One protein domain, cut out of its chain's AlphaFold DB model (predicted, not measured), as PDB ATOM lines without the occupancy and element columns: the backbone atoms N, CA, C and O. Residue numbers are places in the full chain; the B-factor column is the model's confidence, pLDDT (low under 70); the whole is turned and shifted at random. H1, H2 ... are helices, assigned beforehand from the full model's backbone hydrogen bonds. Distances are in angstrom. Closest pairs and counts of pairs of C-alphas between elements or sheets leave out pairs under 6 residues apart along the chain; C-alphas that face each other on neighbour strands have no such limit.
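What this domain is: This is residues 24 to 176 of the 177 residues of an uncharacterized protein of Alloprevotella sp (UniProt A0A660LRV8). A bundle of helices built round the long helix H3, which has H2 beside it in a hairpin, H1 across H2, H7 packed on its middle part, residues 76 to 84, and H4 meeting its last residues, 88 to 92; H8 folds back from H7 onto the later part of H3. Two four-residue helices, H5 and H6, lie at the rim, and a long link leads back from them to H7. The 153 residues printed include eight named helices, H1 to H8 in order, and no named strand, and the class is all helix. Five of them, H1, H2, H3, H4 and H7, make an up and down bundle, each running against the one before it in the chain. The whole is compact and rounded, with a radius of gyration of the C-alphas of 15.0 A and spans of 45 by 35 by 35 A.

Where its parts are: H1, residues 24 to 36, begins at C-alpha 24 (141.315, 185.976, 113.480) and is 18.4 A long. H2, residues 42 to 64, measures 33.6 A, and H3, residues 70 to 92, 32.2 A, from C-alpha 70 at (137.261, 188.365, 103.544). H4, residues 99 to 115, is 24.3 A long. H5 is residues 124 to 127 and H6 residues 129 to 132. H7, residues 147 to 161, is 20.5 A long, and H8, residues 164 to 174, 15.3 A, ending at C-alpha 174 (133.608, 176.013, 125.154).

How they stand to each other: H3 is the hub, touching five helices. H2 and H3 form a hairpin at a shallow tilt of 22 degrees, with Ala 62 and Arg 70 closest, their C-alphas 6.4 A apart. H1 and H2, also a hairpin, touch at a steep tilt of 40 degrees, with the C-alphas of Ser 31 and Ala 48 closest at 4.6 A. H1 touches H3 with residues 24 to 27 alone; the closest C-alphas, of Tyr 24 and Asp 75, are 4.8 A apart. H7 touches H3 the same way at a shallow tilt of 30 degrees, with residues 147 to 151 alone; the C-alphas of His 80 and Glu 148 are closest at 5.3 A. H4 touches H7 with residues 108 to 115 alone, and the C-alphas of Ala 112 and Ala 150 are closest at 5.1 A. H8 touches H3 at residues 86 to 91 of H3 alone, at a steep tilt of 49 degrees, opposite ways; the C-alphas of Leu 87 and Phe 170 are closest at 5.8 A. H6 is close but not clearly touching H2, with the C-alphas of Phe 50 and Phe 130 7.9 A apart. H5 touches no helix. Every O i to N i+4 pair is within hydrogen-bond range in H1, H2, H3, H4, H7 and H8; H5 and H6 are too short for such a pair, and in each the one O i to N i+3 pair is out of range.

The domain as a whole: The C-alphas of Ile 66 and Asn 96, the two farthest apart, are 46.0 A apart. The printed part has no cut. The link from H6 to H7, of 14 residues, is long. The mean pLDDT of the printed part is 92.7; residues 66 to 68 and 134 to 136 are under 70.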
ATOM      1  N   TYR A  24     140.071 186.230 114.194       96.88
ATOM      2  CA  TYR A  24     141.315 185.976 113.480       96.88
ATOM      3  C   TYR A  24     142.514 186.620 114.181       96.88
ATOM      4  O   TYR A  24     143.513 185.950 114.449       96.88
ATOM      5  N   GLN A  25     142.410 187.912 114.511       96.31
ATOM      6  CA  GLN A  25     143.519 188.646 115.108       96.31
ATOM      7  C   GLN A  25     143.826 188.141 116.521       96.31
ATOM      8  O   GLN A  25     144.995 187.950 116.861       96.31
ATOM      9  N   PHE A  26     142.786 187.869 117.313       95.81
ATOM     10  CA  PHE A  26     142.932 187.278 118.640       95.81
ATOM     11  C   PHE A  26     143.689 185.948 118.574       95.81
ATOM     12  O   PHE A  26     144.646 185.735 119.321       95.81
ATOM     13  N   GLU A  27     143.304 185.060 117.656       97.38
ATOM     14  CA  GLU A  27     143.916 183.738 117.563       97.38
ATOM     15  C   GLU A  27     145.334 183.759 116.996       97.38
ATOM     16  O   GLU A  27     146.188 182.983 117.443       97.38
ATOM     17  N   LEU A  28     145.617 184.678 116.073       97.94
ATOM     18  CA  LEU A  28     146.965 184.895 115.560       97.94
ATOM     19  C   LEU A  28     147.897 185.356 116.685       97.94
ATOM     20  O   LEU A  28     148.925 184.726 116.933       97.94
ATOM     21  N   GLU A  29     147.505 186.384 117.437       97.00
ATOM     22  CA  GLU A  29     148.284 186.878 118.576       97.00
ATOM     23  C   GLU A  29     148.430 185.832 119.682       97.00
ATOM     24  O   GLU A  29     149.500 185.687 120.275       97.00
ATOM     25  N   ASN A  30     147.374 185.071 119.966       95.62
ATOM     26  CA  ASN A  30     147.411 184.001 120.954       95.62
ATOM     27  C   ASN A  30     148.406 182.892 120.568       95.62
ATOM     28  O   ASN A  30     149.208 182.451 121.400       95.62
ATOM     29  N   SER A  31     148.409 182.482 119.297       96.75
ATOM     30  CA  SER A  31     149.369 181.500 118.788       96.75
ATOM     31  C   SER A  31     150.811 182.024 118.844       96.75
ATOM     32  O   SER A  31     151.686 181.342 119.382       96.75
ATOM     33  N   ALA A  32     151.047 183.275 118.436       96.94
ATOM     34  CA  ALA A  32     152.359 183.913 118.502       96.94
ATOM     35  C   ALA A  32     152.872 184.058 119.947       96.94
ATOM     36  O   ALA A  32     154.032 183.748 120.227       96.94
ATOM     37  N   ARG A  33     152.009 184.457 120.894       96.94
ATOM     38  CA  ARG A  33     152.354 184.520 122.328       96.94
ATOM     39  C   ARG A  33     152.751 183.157 122.881       96.94
ATOM     40  O   ARG A  33     153.716 183.068 123.634       96.94
ATOM     41  N   THR A  34     152.037 182.100 122.497       95.81
ATOM     42  CA  THR A  34     152.361 180.731 122.925       95.81
ATOM     43  C   THR A  34     153.710 180.280 122.365       95.81
ATOM     44  O   THR A  34     154.514 179.718 123.103       95.81
ATOM     45  N   MET A  35     153.998 180.586 121.096       95.06
ATOM     46  CA  MET A  35     155.292 180.288 120.469       95.06
ATOM     47  C   MET A  35     156.456 181.069 121.094       95.06
ATOM     48  O   MET A  35     157.565 180.552 121.189       95.06
ATOM     49  N   GLY A  36     156.212 182.305 121.538       93.00
ATOM     50  CA  GLY A  36     157.201 183.132 122.236       93.00
ATOM     51  C   GLY A  36     157.386 182.789 123.718       93.00
ATOM     52  O   GLY A  36     158.299 183.312 124.357       93.00
ATOM     53  N   ASN A  37     156.539 181.928 124.287       92.94
ATOM     54  CA  ASN A  37     156.612 181.540 125.689       92.94
ATOM     55  C   ASN A  37     157.570 180.353 125.875       92.94
ATOM     56  O   ASN A  37     157.219 179.207 125.595       92.94
ATOM     57  N   SER A  38     158.759 180.611 126.427       86.50
ATOM     58  CA  SER A  38     159.769 179.579 126.710       86.50
ATOM     59  C   SER A  38     159.331 178.529 127.737       86.50
ATOM     60  O   SER A  38     159.950 177.472 127.827       86.50
ATOM     61  N   MET A  39     158.267 178.797 128.499       91.94
ATOM     62  CA  MET A  39     157.688 177.865 129.469       91.94
ATOM     63  C   MET A  39     156.520 177.047 128.902       91.94
ATOM     64  O   MET A  39     155.946 176.230 129.623       91.94
ATOM     65  N   ALA A  40     156.123 177.260 127.645       89.75
ATOM     66  CA  ALA A  40     155.041 176.493 127.046       89.75
ATOM     67  C   ALA A  40     155.435 175.013 126.899       89.75
ATOM     68  O   ALA A  40     156.504 174.673 126.393       89.75
ATOM     69  N   GLY A  41     154.542 174.121 127.334       92.06
ATOM     70  CA  GLY A  41     154.723 172.681 127.175       92.06
ATOM     71  C   GLY A  41     154.700 172.242 125.707       92.06
ATOM     72  O   GLY A  41     154.252 172.974 124.822       92.06
ATOM     73  N   PHE A  42     155.126 171.001 125.453       92.00
ATOM     74  CA  PHE A  42     155.231 170.445 124.100       92.00
ATOM     75  C   PHE A  42     153.918 170.534 123.303       92.00
ATOM     76  O   PHE A  42     153.921 171.040 122.183       92.00
ATOM     77  N   VAL A  43     152.795 170.084 123.878       93.19
ATOM     78  CA  VAL A  43     151.496 170.064 123.182       93.19
ATOM     79  C   VAL A  43     151.025 171.480 122.804       93.19
ATOM     80  O   VAL A  43     150.840 171.718 121.608       93.19
ATOM     81  N   PRO A  44     150.911 172.452 123.737       93.50
ATOM     82  CA  PRO A  44     150.571 173.833 123.387       93.50
ATOM     83  C   PRO A  44     151.497 174.448 122.330       93.50
ATOM     84  O   PRO A  44     151.017 175.092 121.402       93.50
ATOM     85  N   MET A  45     152.811 174.209 122.422       95.06
ATOM     86  CA  MET A  45     153.794 174.735 121.467       95.06
ATOM     87  C   MET A  45     153.570 174.201 120.044       95.06
ATOM     88  O   MET A  45     153.607 174.961 119.071       95.06
ATOM     89  N   ARG A  46     153.305 172.894 119.901       94.62
ATOM     90  CA  ARG A  46     153.044 172.275 118.594       94.62
ATOM     91  C   ARG A  46     151.740 172.774 117.979       94.62
ATOM     92  O   ARG A  46     151.731 173.134 116.803       94.62
ATOM     93  N   LEU A  47     150.671 172.848 118.772       95.88
ATOM     94  CA  LEU A  47     149.378 173.355 118.306       95.88
ATOM     95  C   LEU A  47     149.457 174.834 117.921       95.88
ATOM     96  O   LEU A  47     148.923 175.209 116.882       95.88
ATOM     97  N   ALA A  48     150.167 175.659 118.694       96.81
ATOM     98  CA  ALA A  48     150.365 177.070 118.378       96.81
ATOM     99  C   ALA A  48     151.169 177.273 117.089       96.81
ATOM    100  O   ALA A  48     150.776 178.079 116.250       96.81
ATOM    101  N   THR A  49     152.240 176.495 116.894       96.38
ATOM    102  CA  THR A  49     153.025 176.515 115.648       96.38
ATOM    103  C   THR A  49     152.149 176.214 114.434       96.38
ATOM    104  O   THR A  49     152.185 176.951 113.448       96.38
ATOM    105  N   PHE A  50     151.335 175.156 114.513       97.38
ATOM    106  CA  PHE A  50     150.416 174.810 113.435       97.38
ATOM    107  C   PHE A  50     149.352 175.897 113.225       97.38
ATOM    108  O   PHE A  50     149.159 176.351 112.100       97.38
ATOM    109  N   LYS A  51     148.706 176.366 114.302       98.31
ATOM    110  CA  LYS A  51     147.657 177.394 114.243       98.31
ATOM    111  C   LYS A  51     148.154 178.669 113.567       98.31
ATOM    112  O   LYS A  51     147.492 179.178 112.669       98.31
ATOM    113  N   ASN A  52     149.337 179.143 113.952       98.38
ATOM    114  CA  ASN A  52     149.956 180.323 113.360       98.38
ATOM    115  C   ASN A  52     150.221 180.126 111.858       98.38
ATOM    116  O   ASN A  52     149.910 181.002 111.053       98.38
ATOM    117  N   ALA A  53     150.749 178.961 111.462       98.00
ATOM    118  CA  ALA A  53     150.977 178.642 110.053       98.00
ATOM    119  C   ALA A  53     149.668 178.590 109.245       98.00
ATOM    120  O   ALA A  53     149.611 179.151 108.152       98.00
ATOM    121  N   ALA A  54     148.613 177.979 109.792       98.38
ATOM    122  CA  ALA A  54     147.295 177.904 109.163       98.38
ATOM    123  C   ALA A  54     146.634 179.281 109.012       98.38
ATOM    124  O   ALA A  54     146.116 179.581 107.938       98.38
ATOM    125  N   LEU A  55     146.703 180.140 110.037       98.50
ATOM    126  CA  LEU A  55     146.188 181.517 109.998       98.50
ATOM    127  C   LEU A  55     146.902 182.367 108.941       98.50
ATOM    128  O   LEU A  55     146.250 182.988 108.102       98.50
ATOM    129  N   ILE A  56     148.235 182.330 108.909       98.19
ATOM    130  CA  ILE A  56     149.014 183.050 107.892       98.19
ATOM    131  C   ILE A  56     148.705 182.516 106.489       98.19
ATOM    132  O   ILE A  56     148.561 183.293 105.543       98.19
ATOM    133  N   TYR A  57     148.594 181.195 106.336       97.81
ATOM    134  CA  TYR A  57     148.264 180.576 105.057       97.81
ATOM    135  C   TYR A  57     146.884 181.022 104.549       97.81
ATOM    136  O   TYR A  57     146.790 181.558 103.443       97.81
ATOM    137  N   MET A  58     145.830 180.879 105.365       95.88
ATOM    138  CA  MET A  58     144.464 181.244 104.966       95.88
ATOM    139  C   MET A  58     144.345 182.740 104.649       95.88
ATOM    140  O   MET A  58     143.667 183.103 103.690       95.88
ATOM    141  N   GLN A  59     145.058 183.602 105.384       95.88
ATOM    142  CA  GLN A  59     145.100 185.039 105.120       95.88
ATOM    143  C   GLN A  59     145.669 185.338 103.733       95.88
ATOM    144  O   GLN A  59     145.023 186.016 102.937       95.88
ATOM    145  N   ARG A  60     146.837 184.766 103.411       95.31
ATOM    146  CA  ARG A  60     147.496 184.961 102.110       95.31
ATOM    147  C   ARG A  60     146.624 184.494 100.945       95.31
ATOM    148  O   ARG A  60     146.586 185.154  99.908       95.31
ATOM    149  N   LYS A  61     145.932 183.362 101.098       94.69
ATOM    150  CA  LYS A  61     145.039 182.831 100.057       94.69
ATOM    151  C   LYS A  61     143.771 183.675  99.912       94.69
ATOM    152  O   LYS A  61     143.386 183.982  98.786       94.69
ATOM    153  N   ALA A  62     143.171 184.110 101.019       92.25
ATOM    154  CA  ALA A  62     141.999 184.985 101.000       92.25
ATOM    155  C   ALA A  62     142.310 186.365 100.389       92.25
ATOM    156  O   ALA A  62     141.489 186.897  99.641       92.25
ATOM    157  N   ASP A  63     143.505 186.910 100.646       90.81
ATOM    158  CA  ASP A  63     143.991 188.153 100.029       90.81
ATOM    159  C   ASP A  63     144.105 188.034  98.507       90.81
ATOM    160  O   ASP A  63     143.698 188.937  97.775       90.81
ATOM    161  N   ALA A  64     144.615 186.902  98.020       88.62
ATOM    162  CA  ALA A  64     144.775 186.654  96.591       88.62
ATOM    163  C   ALA A  64     143.438 186.431  95.857       88.62
ATOM    164  O   ALA A  64     143.343 186.712  94.664       88.62
ATOM    165  N   ALA A  65     142.410 185.932  96.548       81.31
ATOM    166  CA  ALA A  65     141.127 185.564  95.949       81.31
ATOM    167  C   ALA A  65     140.124 186.731  95.799       81.31
ATOM    168  O   ALA A  65     139.060 186.530  95.217       81.31
ATOM    169  N   ILE A  66     140.433 187.938  96.306       68.88
ATOM    170  CA  ILE A  66     139.520 189.105  96.348       68.88
ATOM    171  C   ILE A  66     138.133 188.709  96.898       68.88
ATOM    172  O   ILE A  66     137.089 189.038  96.336       68.88
ATOM    173  N   THR A  67     138.108 187.956  98.000       65.06
ATOM    174  CA  THR A  67     136.865 187.440  98.587       65.06
ATOM    175  C   THR A  67     136.021 188.584  99.171       65.06
ATOM    176  O   THR A  67     136.450 189.219 100.142       65.06
ATOM    177  N   PRO A  68     134.797 188.862  98.671       67.69
ATOM    178  CA  PRO A  68     133.886 189.777  99.350       67.69
ATOM    179  C   PRO A  68     133.609 189.255 100.763       67.69
ATOM    180  O   PRO A  68     133.279 188.087 100.939       67.69
ATOM    181  N   SER A  69     133.716 190.108 101.782       83.94
ATOM    182  CA  SER A  69     133.634 189.703 103.201       83.94
ATOM    183  C   SER A  69     134.806 188.843 103.704       83.94
ATOM    184  O   SER A  69     134.631 188.083 104.655       83.94
ATOM    185  N   ARG A  70     135.998 188.993 103.111       90.31
ATOM    186  CA  ARG A  70     137.261 188.365 103.544       90.31
ATOM    187  C   ARG A  70     137.433 188.309 105.064       90.31
ATOM    188  O   ARG A  70     137.674 187.234 105.592       90.31
ATOM    189  N   ASP A  71     137.280 189.430 105.766       91.38
ATOM    190  CA  ASP A  71     137.523 189.472 107.216       91.38
ATOM    191  C   ASP A  71     136.531 188.601 107.994       91.38
ATOM    192  O   ASP A  71     136.924 187.859 108.888       91.38
ATOM    193  N   ARG A  72     135.254 188.595 107.586       93.19
ATOM    194  CA  ARG A  72     134.239 187.701 108.162       93.19
ATOM    195  C   ARG A  72     134.566 186.235 107.882       93.19
ATOM    196  O   ARG A  72     134.362 185.388 108.747       93.19
ATOM    197  N   TRP A  73     135.047 185.934 106.676       94.56
ATOM    198  CA  TRP A  73     135.476 184.583 106.325       94.56
ATOM    199  C   TRP A  73     136.674 184.150 107.181       94.56
ATOM    200  O   TRP A  73     136.637 183.065 107.752       94.56
ATOM    201  N   LEU A  74     137.681 185.013 107.354       96.06
ATOM    202  CA  LEU A  74     138.841 184.739 108.207       96.06
ATOM    203  C   LEU A  74     138.451 184.529 109.669       96.06
ATOM    204  O   LEU A  74     138.975 183.616 110.298       96.06
ATOM    205  N   ASP A  75     137.518 185.319 110.199       96.31
ATOM    206  CA  ASP A  75     137.023 185.139 111.566       96.31
ATOM    207  C   ASP A  75     136.315 183.796 111.752       96.31
ATOM    208  O   ASP A  75     136.592 183.086 112.717       96.31
ATOM    209  N   ASN A  76     135.454 183.414 110.806       96.38
ATOM    210  CA  ASN A  76     134.772 182.120 110.832       96.38
ATOM    211  C   ASN A  76     135.775 180.956 110.780       96.38
ATOM    212  O   ASN A  76     135.706 180.014 111.566       96.38
ATOM    213  N   GLN A  77     136.759 181.043 109.887       97.94
ATOM    214  CA  GLN A  77     137.785 180.013 109.739       97.94
ATOM    215  C   GLN A  77     138.709 179.941 110.962       97.94
ATOM    216  O   GLN A  77     139.024 178.846 111.424       97.94
ATOM    217  N   ALA A  78     139.098 181.080 111.539       98.19
ATOM    218  CA  ALA A  78     139.903 181.131 112.757       98.19
ATOM    219  C   ALA A  78     139.164 180.545 113.967       98.19
ATOM    220  O   ALA A  78     139.769 179.801 114.742       98.19
ATOM    221  N   TYR A  79     137.863 180.831 114.094       97.31
ATOM    222  CA  TYR A  79     136.997 180.251 115.120       97.31
ATOM    223  C   TYR A  79     136.976 178.719 115.022       97.31
ATOM    224  O   TYR A  79     137.330 178.021 115.972       97.31
ATOM    225  N   HIS A  80     136.664 178.178 113.843       98.56
ATOM    226  CA  HIS A  80     136.590 176.729 113.663       98.56
ATOM    227  C   HIS A  80     137.952 176.032 113.740       98.56
ATOM    228  O   HIS A  80     138.038 174.923 114.265       98.56
ATOM    229  N   LEU A  81     139.037 176.682 113.309       98.69
ATOM    230  CA  LEU A  81     140.398 176.194 113.538       98.69
ATOM    231  C   LEU A  81     140.705 176.106 115.040       98.69
ATOM    232  O   LEU A  81     141.295 175.126 115.500       98.69
ATOM    233  N   ALA A  82     140.319 177.119 115.822       97.69
ATOM    234  CA  ALA A  82     140.504 177.107 117.267       97.69
ATOM    235  C   ALA A  82     139.763 175.935 117.917       97.69
ATOM    236  O   ALA A  82     140.343 175.225 118.741       97.69
ATOM    237  N   ASP A  83     138.519 175.705 117.516       97.69
ATOM    238  CA  ASP A  83     137.693 174.613 118.018       97.69
ATOM    239  C   ASP A  83     138.229 173.241 117.618       97.69
ATOM    240  O   ASP A  83     138.378 172.366 118.473       97.69
ATOM    241  N   PHE A  84     138.626 173.079 116.356       98.50
ATOM    242  CA  PHE A  84     139.262 171.868 115.851       98.50
ATOM    243  C   PHE A  84     140.513 171.507 116.661       98.50
ATOM    244  O   PHE A  84     140.641 170.379 117.140       98.50
ATOM    245  N   LEU A  85     141.417 172.468 116.881       97.62
ATOM    246  CA  LEU A  85     142.649 172.226 117.637       97.62
ATOM    247  C   LEU A  85     142.399 172.004 119.129       97.62
ATOM    248  O   LEU A  85     143.135 171.252 119.759       97.62
ATOM    249  N   THR A  86     141.360 172.618 119.693       96.25
ATOM    250  CA  THR A  86     140.966 172.391 121.092       96.25
ATOM    251  C   THR A  86     140.434 170.977 121.276       96.25
ATOM    252  O   THR A  86     140.826 170.281 122.209       96.25
ATOM    253  N   LEU A  87     139.579 170.527 120.359       96.81
ATOM    254  CA  LEU A  87     139.058 169.167 120.355       96.81
ATOM    255  C   LEU A  87     140.189 168.142 120.180       96.81
ATOM    256  O   LEU A  87     140.238 167.160 120.918       96.81
ATOM    257  N   TYR A  88     141.136 168.409 119.278       96.44
ATOM    258  CA  TYR A  88     142.328 167.577 119.112       96.44
ATOM    259  C   TYR A  88     143.215 167.572 120.365       96.44
ATOM    260  O   TYR A  88     143.695 166.525 120.782       96.44
ATOM    261  N   GLN A  89     143.393 168.721 121.026       94.88
ATOM    262  CA  GLN A  89     144.160 168.810 122.269       94.88
ATOM    263  C   GLN A  89     143.566 167.936 123.379       94.88
ATOM    264  O   GLN A  89     144.306 167.266 124.098       94.88
ATOM    265  N   ILE A  90     142.242 167.959 123.540       93.44
ATOM    266  CA  ILE A  90     141.534 167.149 124.540       93.44
ATOM    267  C   ILE A  90     141.800 165.666 124.311       93.44
ATOM    268  O   ILE A  90     142.011 164.944 125.283       93.44
ATOM    269  N   GLU A  91     141.815 165.249 123.046       90.38
ATOM    270  CA  GLU A  91     142.091 163.880 122.631       90.38
ATOM    271  C   GLU A  91     143.536 163.483 122.926       90.38
ATOM    272  O   GLU A  91     143.755 162.601 123.745       90.38
ATOM    273  N   VAL A  92     144.531 164.178 122.374       89.75
ATOM    274  CA  VAL A  92     145.957 163.816 122.534       89.75
ATOM    275  C   VAL A  92     146.498 163.947 123.962       89.75
ATOM    276  O   VAL A  92     147.626 163.537 124.231       89.75
ATOM    277  N   THR A  93     145.742 164.567 124.870       90.44
ATOM    278  CA  THR A  93     146.097 164.684 126.294       90.44
ATOM    279  C   THR A  93     145.264 163.779 127.201       90.44
ATOM    280  O   THR A  93     145.502 163.761 128.410       90.44
ATOM    281  N   ASP A  94     144.296 163.037 126.657       88.31
ATOM    282  CA  ASP A  94     143.484 162.107 127.435       88.31
ATOM    283  C   ASP A  94     144.266 160.830 127.752       88.31
ATOM    284  O   ASP A  94     144.543 160.023 126.875       88.31
ATOM    285  N   GLN A  95     144.591 160.622 129.026       86.81
ATOM    286  CA  GLN A  95     145.317 159.430 129.472       86.81
ATOM    287  C   GLN A  95     144.441 158.171 129.543       86.81
ATOM    288  O   GLN A  95     144.963 157.085 129.788       86.81
ATOM    289  N   ASN A  96     143.124 158.301 129.357       87.56
ATOM    290  CA  ASN A  96     142.189 157.177 129.388       87.56
ATOM    291  C   ASN A  96     141.949 156.566 128.000       87.56
ATOM    292  O   ASN A  96     141.305 155.521 127.897       87.56
ATOM    293  N   ILE A  97     142.444 157.204 126.934       87.12
ATOM    294  CA  ILE A  97     142.334 156.705 125.563       87.12
ATOM    295  C   ILE A  97     143.485 155.725 125.294       87.12
ATOM    296  O   ILE A  97     144.626 155.936 125.705       87.12
ATOM    297  N   SER A  98     143.185 154.615 124.617       91.12
ATOM    298  CA  SER A  98     144.206 153.628 124.254       91.12
ATOM    299  C   SER A  98     145.165 154.187 123.193       91.12
ATOM    300  O   SER A  98     144.776 155.008 122.366       91.12
ATOM    301  N   GLU A  99     146.408 153.702 123.131       89.88
ATOM    302  CA  GLU A  99     147.346 154.120 122.071       89.88
ATOM    303  C   GLU A  99     146.798 153.856 120.657       89.88
ATOM    304  O   GLU A  99     147.012 154.649 119.737       89.88
ATOM    305  N   ALA A 100     146.054 152.758 120.485       91.00
ATOM    306  CA  ALA A 100     145.404 152.420 119.224       91.00
ATOM    307  C   ALA A 100     144.305 153.430 118.862       91.00
ATOM    308  O   ALA A 100     144.215 153.858 117.708       91.00
ATOM    309  N   ASP A 101     143.504 153.852 119.842       91.50
ATOM    310  CA  ASP A 101     142.483 154.876 119.636       91.50
ATOM    311  C   ASP A 101     143.102 156.254 119.397       91.50
ATOM    312  O   ASP A 101     142.633 156.954 118.508       91.50
ATOM    313  N   HIS A 102     144.203 156.612 120.064       91.00
ATOM    314  CA  HIS A 102     144.956 157.833 119.753       91.00
ATOM    315  C   HIS A 102     145.458 157.851 118.305       91.00
ATOM    316  O   HIS A 102     145.332 158.849 117.591       91.00
ATOM    317  N   ALA A 103     146.025 156.736 117.834       90.81
ATOM    318  CA  ALA A 103     146.469 156.620 116.448       90.81
ATOM    319  C   ALA A 103     145.290 156.751 115.471       90.81
ATOM    320  O   ALA A 103     145.387 157.463 114.467       90.81
ATOM    321  N   ARG A 104     144.160 156.107 115.785       91.88
ATOM    322  CA  ARG A 104     142.926 156.190 114.997       91.88
ATOM    323  C   ARG A 104     142.368 157.610 114.957       91.88
ATOM    324  O   ARG A 104     142.048 158.093 113.875       91.88
ATOM    325  N   LEU A 105     142.277 158.281 116.101       92.94
ATOM    326  CA  LEU A 105     141.783 159.649 116.219       92.94
ATOM    327  C   LEU A 105     142.656 160.592 115.401       92.94
ATOM    328  O   LEU A 105     142.145 161.274 114.519       92.94
ATOM    329  N   LYS A 106     143.978 160.533 115.565       93.56
ATOM    330  CA  LYS A 106     144.911 161.319 114.749       93.56
ATOM    331  C   LYS A 106     144.677 161.157 113.243       93.56
ATOM    332  O   LYS A 106     144.691 162.155 112.524       93.56
ATOM    333  N   MET A 107     144.440 159.931 112.764       93.88
ATOM    334  CA  MET A 107     144.094 159.693 111.356       93.88
ATOM    335  C   MET A 107     142.755 160.333 110.980       93.88
ATOM    336  O   MET A 107     142.682 161.003 109.959       93.88
ATOM    337  N   MET A 108     141.725 160.223 111.824       96.12
ATOM    338  CA  MET A 108     140.429 160.869 111.575       96.12
ATOM    339  C   MET A 108     140.552 162.397 111.451       96.12
ATOM    340  O   MET A 108     139.971 162.981 110.540       96.12
ATOM    341  N   PHE A 109     141.327 163.052 112.325       97.56
ATOM    342  CA  PHE A 109     141.569 164.499 112.231       97.56
ATOM    343  C   PHE A 109     142.357 164.862 110.967       97.56
ATOM    344  O   PHE A 109     141.994 165.806 110.267       97.56
ATOM    345  N   ARG A 110     143.411 164.102 110.643       96.75
ATOM    346  CA  ARG A 110     144.164 164.267 109.391       96.75
ATOM    347  C   ARG A 110     143.243 164.184 108.178       96.75
ATOM    348  O   ARG A 110     143.246 165.087 107.344       96.75
ATOM    349  N   ASP A 111     142.446 163.130 108.096       97.19
ATOM    350  CA  ASP A 111     141.597 162.863 106.940       97.19
ATOM    351  C   ASP A 111     140.489 163.915 106.801       97.19
ATOM    352  O   ASP A 111     140.192 164.332 105.683       97.19
ATOM    353  N   ALA A 112     139.958 164.438 107.914       98.19
ATOM    354  CA  ALA A 112     139.020 165.563 107.892       98.19
ATOM    355  C   ALA A 112     139.627 166.820 107.239       98.19
ATOM    356  O   ALA A 112     138.941 167.504 106.483       98.19
ATOM    357  N   THR A 113     140.914 167.106 107.482       98.31
ATOM    358  CA  THR A 113     141.598 168.261 106.863       98.31
ATOM    359  C   THR A 113     141.858 168.046 105.372       98.31
ATOM    360  O   THR A 113     141.715 168.968 104.579       98.31
ATOM    361  N   LEU A 114     142.171 166.813 104.960       97.50
ATOM    362  CA  LEU A 114     142.428 166.474 103.556       97.50
ATOM    363  C   LEU A 114     141.150 166.390 102.712       97.50
ATOM    364  O   LEU A 114     141.181 166.672 101.517       97.50
ATOM    365  N   ALA A 115     140.024 166.000 103.312       97.94
ATOM    366  CA  ALA A 115     138.748 165.853 102.614       97.94
ATOM    367  C   ALA A 115     138.059 167.193 102.299       97.94
ATOM    368  O   ALA A 115     137.122 167.233 101.496       97.94
ATOM    369  N   HIS A 116     138.488 168.282 102.939       97.94
ATOM    370  CA  HIS A 116     137.810 169.574 102.883       97.94
ATOM    371  C   HIS A 116     138.781 170.723 102.570       97.94
ATOM    372  O   HIS A 116     138.937 171.607 103.406       97.94
ATOM    373  N   PRO A 117     139.420 170.758 101.383       97.69
ATOM    374  CA  PRO A 117     140.255 171.890 100.985       97.69
ATOM    375  C   PRO A 117     139.423 173.168 100.805       97.69
ATOM    376  O   PRO A 117     138.302 173.120 100.291       97.69
ATOM    377  N   ALA A 118     139.973 174.316 101.210       96.12
ATOM    378  CA  ALA A 118     139.315 175.619 101.065       96.12
ATOM    379  C   ALA A 118     139.584 176.252  99.694       96.12
ATOM    380  O   ALA A 118     138.717 176.930  99.141       96.12
ATOM    381  N   PHE A 119     140.782 176.035  99.152       95.31
ATOM    382  CA  PHE A 119     141.276 176.689  97.944       95.31
ATOM    383  C   PHE A 119     141.631 175.712  96.822       95.31
ATOM    384  O   PHE A 119     141.767 176.158  95.683       95.31
ATOM    385  N   VAL A 120     141.764 174.415  97.124       95.44
ATOM    386  CA  VAL A 120     142.258 173.387  96.190       95.44
ATOM    387  C   VAL A 120     143.627 173.807  95.646       95.44
ATOM    388  O   VAL A 120     143.836 173.972  94.444       95.44
ATOM    389  N   ASP A 121     144.543 174.092  96.570       94.19
ATOM    390  CA  ASP A 121     145.839 174.688  96.271       94.19
ATOM    391  C   ASP A 121     146.759 173.702  95.536       94.19
ATOM    392  O   ASP A 121     147.120 172.676  96.116       94.19
ATOM    393  N   PRO A 122     147.191 173.998  94.294       94.69
ATOM    394  CA  PRO A 122     148.103 173.120  93.568       94.69
ATOM    395  C   PRO A 122     149.513 173.077  94.176       94.69
ATOM    396  O   PRO A 122     150.284 172.176  93.851       94.69
ATOM    397  N   ASP A 123     149.883 174.037  95.034       95.44
ATOM    398  CA  ASP A 123     151.148 173.991  95.772       95.44
ATOM    399  C   ASP A 123     151.051 173.051  96.984       95.44
ATOM    400  O   ASP A 123     150.951 173.473  98.139       95.44
ATOM    401  N   GLU A 124     151.131 171.749  96.707       93.94
ATOM    402  CA  GLU A 124     151.160 170.699  97.730       93.94
ATOM    403  C   GLU A 124     152.404 170.754  98.623       93.94
ATOM    404  O   GLU A 124     152.376 170.263  99.753       93.94
ATOM    405  N   THR A 125     153.493 171.386  98.165       93.69
ATOM    406  CA  THR A 125     154.690 171.556  99.002       93.69
ATOM    407  C   THR A 125     154.367 172.446 100.193       93.69
ATOM    408  O   THR A 125     154.746 172.122 101.316       93.69
ATOM    409  N   THR A 126     153.626 173.533  99.966       93.94
ATOM    410  CA  THR A 126     153.169 174.417 101.041       93.94
ATOM    411  C   THR A 126     151.961 173.838 101.775       93.94
ATOM    412  O   THR A 126     151.976 173.766 103.007       93.94
ATOM    413  N   SER A 127     150.909 173.432 101.055       95.75
ATOM    414  CA  SER A 127     149.629 173.062 101.677       95.75
ATOM    415  C   SER A 127     149.726 171.778 102.508       95.75
ATOM    416  O   SER A 127     149.110 171.692 103.572       95.75
ATOM    417  N   LEU A 128     150.573 170.823 102.103       95.62
ATOM    418  CA  LEU A 128     150.754 169.535 102.780       95.62
ATOM    419  C   LEU A 128     152.035 169.456 103.622       95.62
ATOM    420  O   LEU A 128     152.387 168.372 104.093       95.62
ATOM    421  N   GLN A 129     152.729 170.572 103.878       94.25
ATOM    422  CA  GLN A 129     154.009 170.547 104.603       94.25
ATOM    423  C   GLN A 129     153.914 169.889 105.992       94.25
ATOM    424  O   GLN A 129     154.843 169.210 106.421       94.25
ATOM    425  N   PHE A 130     152.784 170.040 106.691       94.75
ATOM    426  CA  PHE A 130     152.556 169.424 108.003       94.75
ATOM    427  C   PHE A 130     152.085 167.966 107.900       94.75
ATOM    428  O   PHE A 130     152.316 167.182 108.818       94.75
ATOM    429  N   VAL A 131     151.471 167.587 106.779       93.81
ATOM    430  CA  VAL A 131     151.031 166.214 106.494       93.81
ATOM    431  C   VAL A 131     152.221 165.325 106.133       93.81
ATOM    432  O   VAL A 131     152.300 164.188 106.590       93.81
ATOM    433  N   ASN A 132     153.148 165.853 105.330       86.81
ATOM    434  CA  ASN A 132     154.273 165.105 104.768       86.81
ATOM    435  C   ASN A 132     155.549 165.189 105.623       86.81
ATOM    436  O   ASN A 132     156.498 164.439 105.397       86.81
ATOM    437  N   SER A 133     155.604 166.098 106.599       76.44
ATOM    438  CA  SER A 133     156.785 166.272 107.444       76.44
ATOM    439  C   SER A 133     156.846 165.235 108.562       76.44
ATOM    440  O   SER A 133     156.005 165.210 109.461       76.44
ATOM    441  N   THR A 134     157.935 164.464 108.589       61.44
ATOM    442  CA  THR A 134     158.303 163.587 109.714       61.44
ATOM    443  C   THR A 134     158.455 164.348 111.035       61.44
ATOM    444  O   THR A 134     158.238 163.785 112.107       61.44
ATOM    445  N   CYS A 135     158.766 165.649 110.987       47.84
ATOM    446  CA  CYS A 135     158.858 166.519 112.164       47.84
ATOM    447  C   CYS A 135     157.488 167.019 112.668       47.84
ATOM    448  O   CYS A 135     157.420 167.566 113.775       47.84
ATOM    449  N   SER A 136     156.419 166.830 111.885       63.06
ATOM    450  CA  SER A 136     155.040 167.285 112.124       63.06
ATOM    451  C   SER A 136     154.076 166.146 112.505       63.06
ATOM    452  O   SER A 136     152.865 166.338 112.574       63.06
ATOM    453  N   ASN A 137     154.589 164.964 112.868       73.81
ATOM    454  CA  ASN A 137     153.776 163.796 113.262       73.81
ATOM    455  C   ASN A 137     152.751 164.055 114.393       73.81
ATOM    456  O   ASN A 137     151.889 163.211 114.663       73.81
ATOM    457  N   PHE A 138     152.860 165.186 115.097       89.25
ATOM    458  CA  PHE A 138     151.892 165.617 116.100       89.25
ATOM    459  C   PHE A 138     150.684 166.364 115.514       89.25
ATOM    460  O   PHE A 138     149.592 166.203 116.035       89.25
ATOM    461  N   THR A 139     150.839 167.138 114.439       93.31
ATOM    462  CA  THR A 139     149.761 167.900 113.773       93.31
ATOM    463  C   THR A 139     149.780 167.597 112.277       93.31
ATOM    464  O   THR A 139     150.179 168.458 111.491       93.31
ATOM    465  N   PRO A 140     149.425 166.371 111.853       94.44
ATOM    466  CA  PRO A 140     149.505 165.957 110.455       94.44
ATOM    467  C   PRO A 140     148.327 166.510 109.637       94.44
ATOM    468  O   PRO A 140     147.539 165.750 109.083       94.44
ATOM    469  N   PHE A 141     148.167 167.830 109.606       97.19
ATOM    470  CA  PHE A 141     146.982 168.514 109.089       97.19
ATOM    471  C   PHE A 141     147.319 169.346 107.849       97.19
ATOM    472  O   PHE A 141     148.390 169.946 107.778       97.19
ATOM    473  N   SER A 142     146.405 169.391 106.879       97.56
ATOM    474  CA  SER A 142     146.535 170.267 105.707       97.56
ATOM    475  C   SER A 142     146.390 171.739 106.109       97.56
ATOM    476  O   SER A 142     145.534 172.086 106.926       97.56
ATOM    477  N   LEU A 143     147.203 172.623 105.523       98.06
ATOM    478  CA  LEU A 143     146.982 174.069 105.630       98.06
ATOM    479  C   LEU A 143     145.847 174.538 104.716       98.06
ATOM    480  O   LEU A 143     145.114 175.455 105.088       98.06
ATOM    481  N   ASP A 144     145.685 173.898 103.555       97.88
ATOM    482  CA  ASP A 144     144.528 174.109 102.689       97.88
ATOM    483  C   ASP A 144     143.338 173.329 103.240       97.88
ATOM    484  O   ASP A 144     143.104 172.184 102.854       97.88
ATOM    485  N   THR A 145     142.641 173.938 104.197       98.62
ATOM    486  CA  THR A 145     141.499 173.343 104.892       98.62
ATOM    487  C   THR A 145     140.400 174.386 105.073       98.62
ATOM    488  O   THR A 145     140.657 175.488 105.555       98.62
ATOM    489  N   ASP A 146     139.167 174.021 104.725       98.38
ATOM    490  CA  ASP A 146     137.943 174.703 105.140       98.38
ATOM    491  C   ASP A 146     137.608 174.246 106.562       98.38
ATOM    492  O   ASP A 146     137.045 173.169 106.784       98.38
ATOM    493  N   TRP A 147     138.017 175.053 107.536       98.56
ATOM    494  CA  TRP A 147     137.988 174.710 108.952       98.56
ATOM    495  C   TRP A 147     136.575 174.506 109.487       98.56
ATOM    496  O   TRP A 147     136.387 173.644 110.340       98.56
ATOM    497  N   GLU A 148     135.579 175.224 108.961       98.25
ATOM    498  CA  GLU A 148     134.169 175.015 109.315       98.25
ATOM    499  C   GLU A 148     133.724 173.598 108.944       98.25
ATOM    500  O   GLU A 148     133.223 172.848 109.786       98.25
ATOM    501  N   LYS A 149     133.977 173.192 107.693       98.62
ATOM    502  CA  LYS A 149     133.605 171.858 107.208       98.62
ATOM    503  C   LYS A 149     134.430 170.755 107.858       98.62
ATOM    504  O   LYS A 149     133.873 169.724 108.222       98.62
ATOM    505  N   ALA A 150     135.735 170.961 108.026       98.75
ATOM    506  CA  ALA A 150     136.610 169.995 108.683       98.75
ATOM    507  C   ALA A 150     136.211 169.779 110.150       98.75
ATOM    508  O   ALA A 150     136.173 168.637 110.612       98.75
ATOM    509  N   PHE A 151     135.854 170.850 110.868       98.50
ATOM    510  CA  PHE A 151     135.359 170.762 112.238       98.50
ATOM    511  C   PHE A 151     134.008 170.038 112.324       98.50
ATOM    512  O   PHE A 151     133.859 169.109 113.118       98.50
ATOM    513  N   ASP A 152     133.040 170.403 111.482       98.38
ATOM    514  CA  ASP A 152     131.741 169.724 111.433       98.38
ATOM    515  C   ASP A 152     131.889 168.227 111.101       98.38
ATOM    516  O   ASP A 152     131.272 167.372 111.748       98.38
ATOM    517  N   ASN A 153     132.771 167.895 110.151       98.38
ATOM    518  CA  ASN A 153     133.097 166.522 109.782       98.38
ATOM    519  C   ASN A 153     133.636 165.726 110.978       98.38
ATOM    520  O   ASN A 153     133.048 164.703 111.342       98.38
ATOM    521  N   ILE A 154     134.707 166.207 111.625       97.81
ATOM    522  CA  ILE A 154     135.326 165.470 112.731       97.81
ATOM    523  C   ILE A 154     134.377 165.367 113.924       97.81
ATOM    524  O   ILE A 154     134.257 164.299 114.523       97.81
ATOM    525  N   TYR A 155     133.609 166.417 114.228       96.62
ATOM    526  CA  TYR A 155     132.644 166.399 115.324       96.62
ATOM    527  C   TYR A 155     131.579 165.307 115.124       96.62
ATOM    528  O   TYR A 155     131.268 164.539 116.043       96.62
ATOM    529  N   LYS A 156     131.040 165.185 113.903       96.75
ATOM    530  CA  LYS A 156     130.088 164.125 113.528       96.75
ATOM    531  C   LYS A 156     130.737 162.740 113.527       96.75
ATOM    532  O   LYS A 156     130.122 161.779 114.004       96.75
ATOM    533  N   ALA A 157     131.966 162.631 113.029       95.88
ATOM    534  CA  ALA A 157     132.706 161.376 112.979       95.88
ATOM    535  C   ALA A 157     132.984 160.830 114.389       95.88
ATOM    536  O   ALA A 157     132.696 159.666 114.661       95.88
ATOM    537  N   LEU A 158     133.438 161.679 115.318       94.62
ATOM    538  CA  LEU A 158     133.674 161.303 116.716       94.62
ATOM    539  C   LEU A 158     132.392 160.864 117.425       94.62
ATOM    540  O   LEU A 158     132.393 159.859 118.139       94.62
ATOM    541  N   ARG A 159     131.278 161.569 117.185       93.81
ATOM    542  CA  ARG A 159     129.965 161.200 117.735       93.81
ATOM    543  C   ARG A 159     129.551 159.798 117.288       93.81
ATOM    544  O   ARG A 159     129.053 159.022 118.101       93.81
ATOM    545  N   THR A 160     129.768 159.486 116.013       94.44
ATOM    546  CA  THR A 160     129.407 158.198 115.400       94.44
ATOM    547  C   THR A 160     130.340 157.074 115.851       94.44
ATOM    548  O   THR A 160     129.899 155.949 116.057       94.44
ATOM    549  N   ALA A 161     131.621 157.382 116.051       91.12
ATOM    550  CA  ALA A 161     132.635 156.428 116.487       91.12
ATOM    551  C   ALA A 161     132.623 156.139 118.002       91.12
ATOM    552  O   ALA A 161     133.399 155.299 118.450       91.12
ATOM    553  N   GLY A 162     131.747 156.792 118.778       89.56
ATOM    554  CA  GLY A 162     131.552 156.515 120.206       89.56
ATOM    555  C   GLY A 162     132.390 157.367 121.166       89.56
ATOM    556  O   GLY A 162     132.353 157.122 122.367       89.56
ATOM    557  N   PHE A 163     133.081 158.408 120.693       90.31
ATOM    558  CA  PHE A 163     133.942 159.271 121.520       90.31
ATOM    559  C   PHE A 163     133.156 160.369 122.269       90.31
ATOM    560  O   PHE A 163     133.483 161.555 122.214       90.31
ATOM    561  N   GLN A 164     132.073 159.992 122.955       89.75
ATOM    562  CA  GLN A 164     131.154 160.940 123.604       89.75
ATOM    563  C   GLN A 164     131.808 161.729 124.745       89.75
ATOM    564  O   GLN A 164     131.513 162.913 124.911       89.75
ATOM    565  N   GLU A 165     132.711 161.101 125.497       89.19
ATOM    566  CA  GLU A 165     133.420 161.734 126.615       89.19
ATOM    567  C   GLU A 165     134.337 162.865 126.136       89.19
ATOM    568  O   GLU A 165     134.304 163.966 126.688       89.19
ATOM    569  N   VAL A 166     135.066 162.651 125.034       90.25
ATOM    570  CA  VAL A 166     135.883 163.687 124.378       90.25
ATOM    571  C   VAL A 166     135.009 164.875 123.969       90.25
ATOM    572  O   VAL A 166     135.331 166.025 124.270       90.25
ATOM    573  N   LEU A 167     133.853 164.611 123.350       93.00
ATOM    574  CA  LEU A 167     132.912 165.663 122.951       93.00
ATOM    575  C   LEU A 167     132.293 166.395 124.151       93.00
ATOM    576  O   LEU A 167     131.982 167.581 124.052       93.00
ATOM    577  N   GLN A 168     132.088 165.712 125.278       92.81
ATOM    578  CA  GLN A 168     131.587 166.331 126.504       92.81
ATOM    579  C   GLN A 168     132.624 167.262 127.127       92.81
ATOM    580  O   GLN A 168     132.284 168.398 127.453       92.81
ATOM    581  N   ARG A 169     133.880 166.815 127.229       92.25
ATOM    582  CA  ARG A 169     135.000 167.651 127.683       92.25
ATOM    583  C   ARG A 169     135.162 168.875 126.782       92.25
ATOM    584  O   ARG A 169     135.326 169.981 127.279       92.25
ATOM    585  N   PHE A 170     135.023 168.702 125.467       93.88
ATOM    586  CA  PHE A 170     135.068 169.822 124.529       93.88
ATOM    587  C   PHE A 170     133.967 170.855 124.788       93.88
ATOM    588  O   PHE A 170     134.264 172.045 124.846       93.88
ATOM    589  N   ARG A 171     132.718 170.426 125.014       92.56
ATOM    590  CA  ARG A 171     131.626 171.351 125.373       92.56
ATOM    591  C   ARG A 171     131.923 172.125 126.663       92.56
ATOM    592  O   ARG A 171     131.716 173.327 126.701       92.56
ATOM    593  N   GLN A 172     132.489 171.462 127.671       91.62
ATOM    594  CA  GLN A 172     132.889 172.119 128.922       91.62
ATOM    595  C   GLN A 172     134.003 173.156 128.732       91.62
ATOM    596  O   GLN A 172     134.056 174.126 129.479       91.62
ATOM    597  N   GLU A 173     134.914 172.957 127.774       87.75
ATOM    598  CA  GLU A 173     135.933 173.960 127.436       87.75
ATOM    599  C   GLU A 173     135.348 175.149 126.662       87.75
ATOM    600  O   GLU A 173     135.813 176.272 126.844       87.75
ATOM    601  N   GLN A 174     134.317 174.930 125.841       82.19
ATOM    602  CA  GLN A 174     133.608 176.013 125.154       82.19
ATOM    603  C   GLN A 174     132.873 176.927 126.138       82.19
ATOM    604  O   GLN A 174     132.963 178.140 126.008       82.19
ATOM    605  N   ASP A 175     132.244 176.365 127.173       79.50
ATOM    606  CA  ASP A 175     131.513 177.136 128.193       79.50
ATOM    607  C   ASP A 175     132.414 178.073 129.034       79.50
ATOM    608  O   ASP A 175     131.913 178.901 129.794       79.50
ATOM    609  N   LYS A 176     133.745 177.934 128.940       77.06
ATOM    610  CA  LYS A 176     134.727 178.774 129.651       77.06
ATOM    611  C   LYS A 176     135.208 179.982 128.838       77.06
ATOM    612  O   LYS A 176     135.941 180.800 129.398       77.06
TER     613      LYS A 176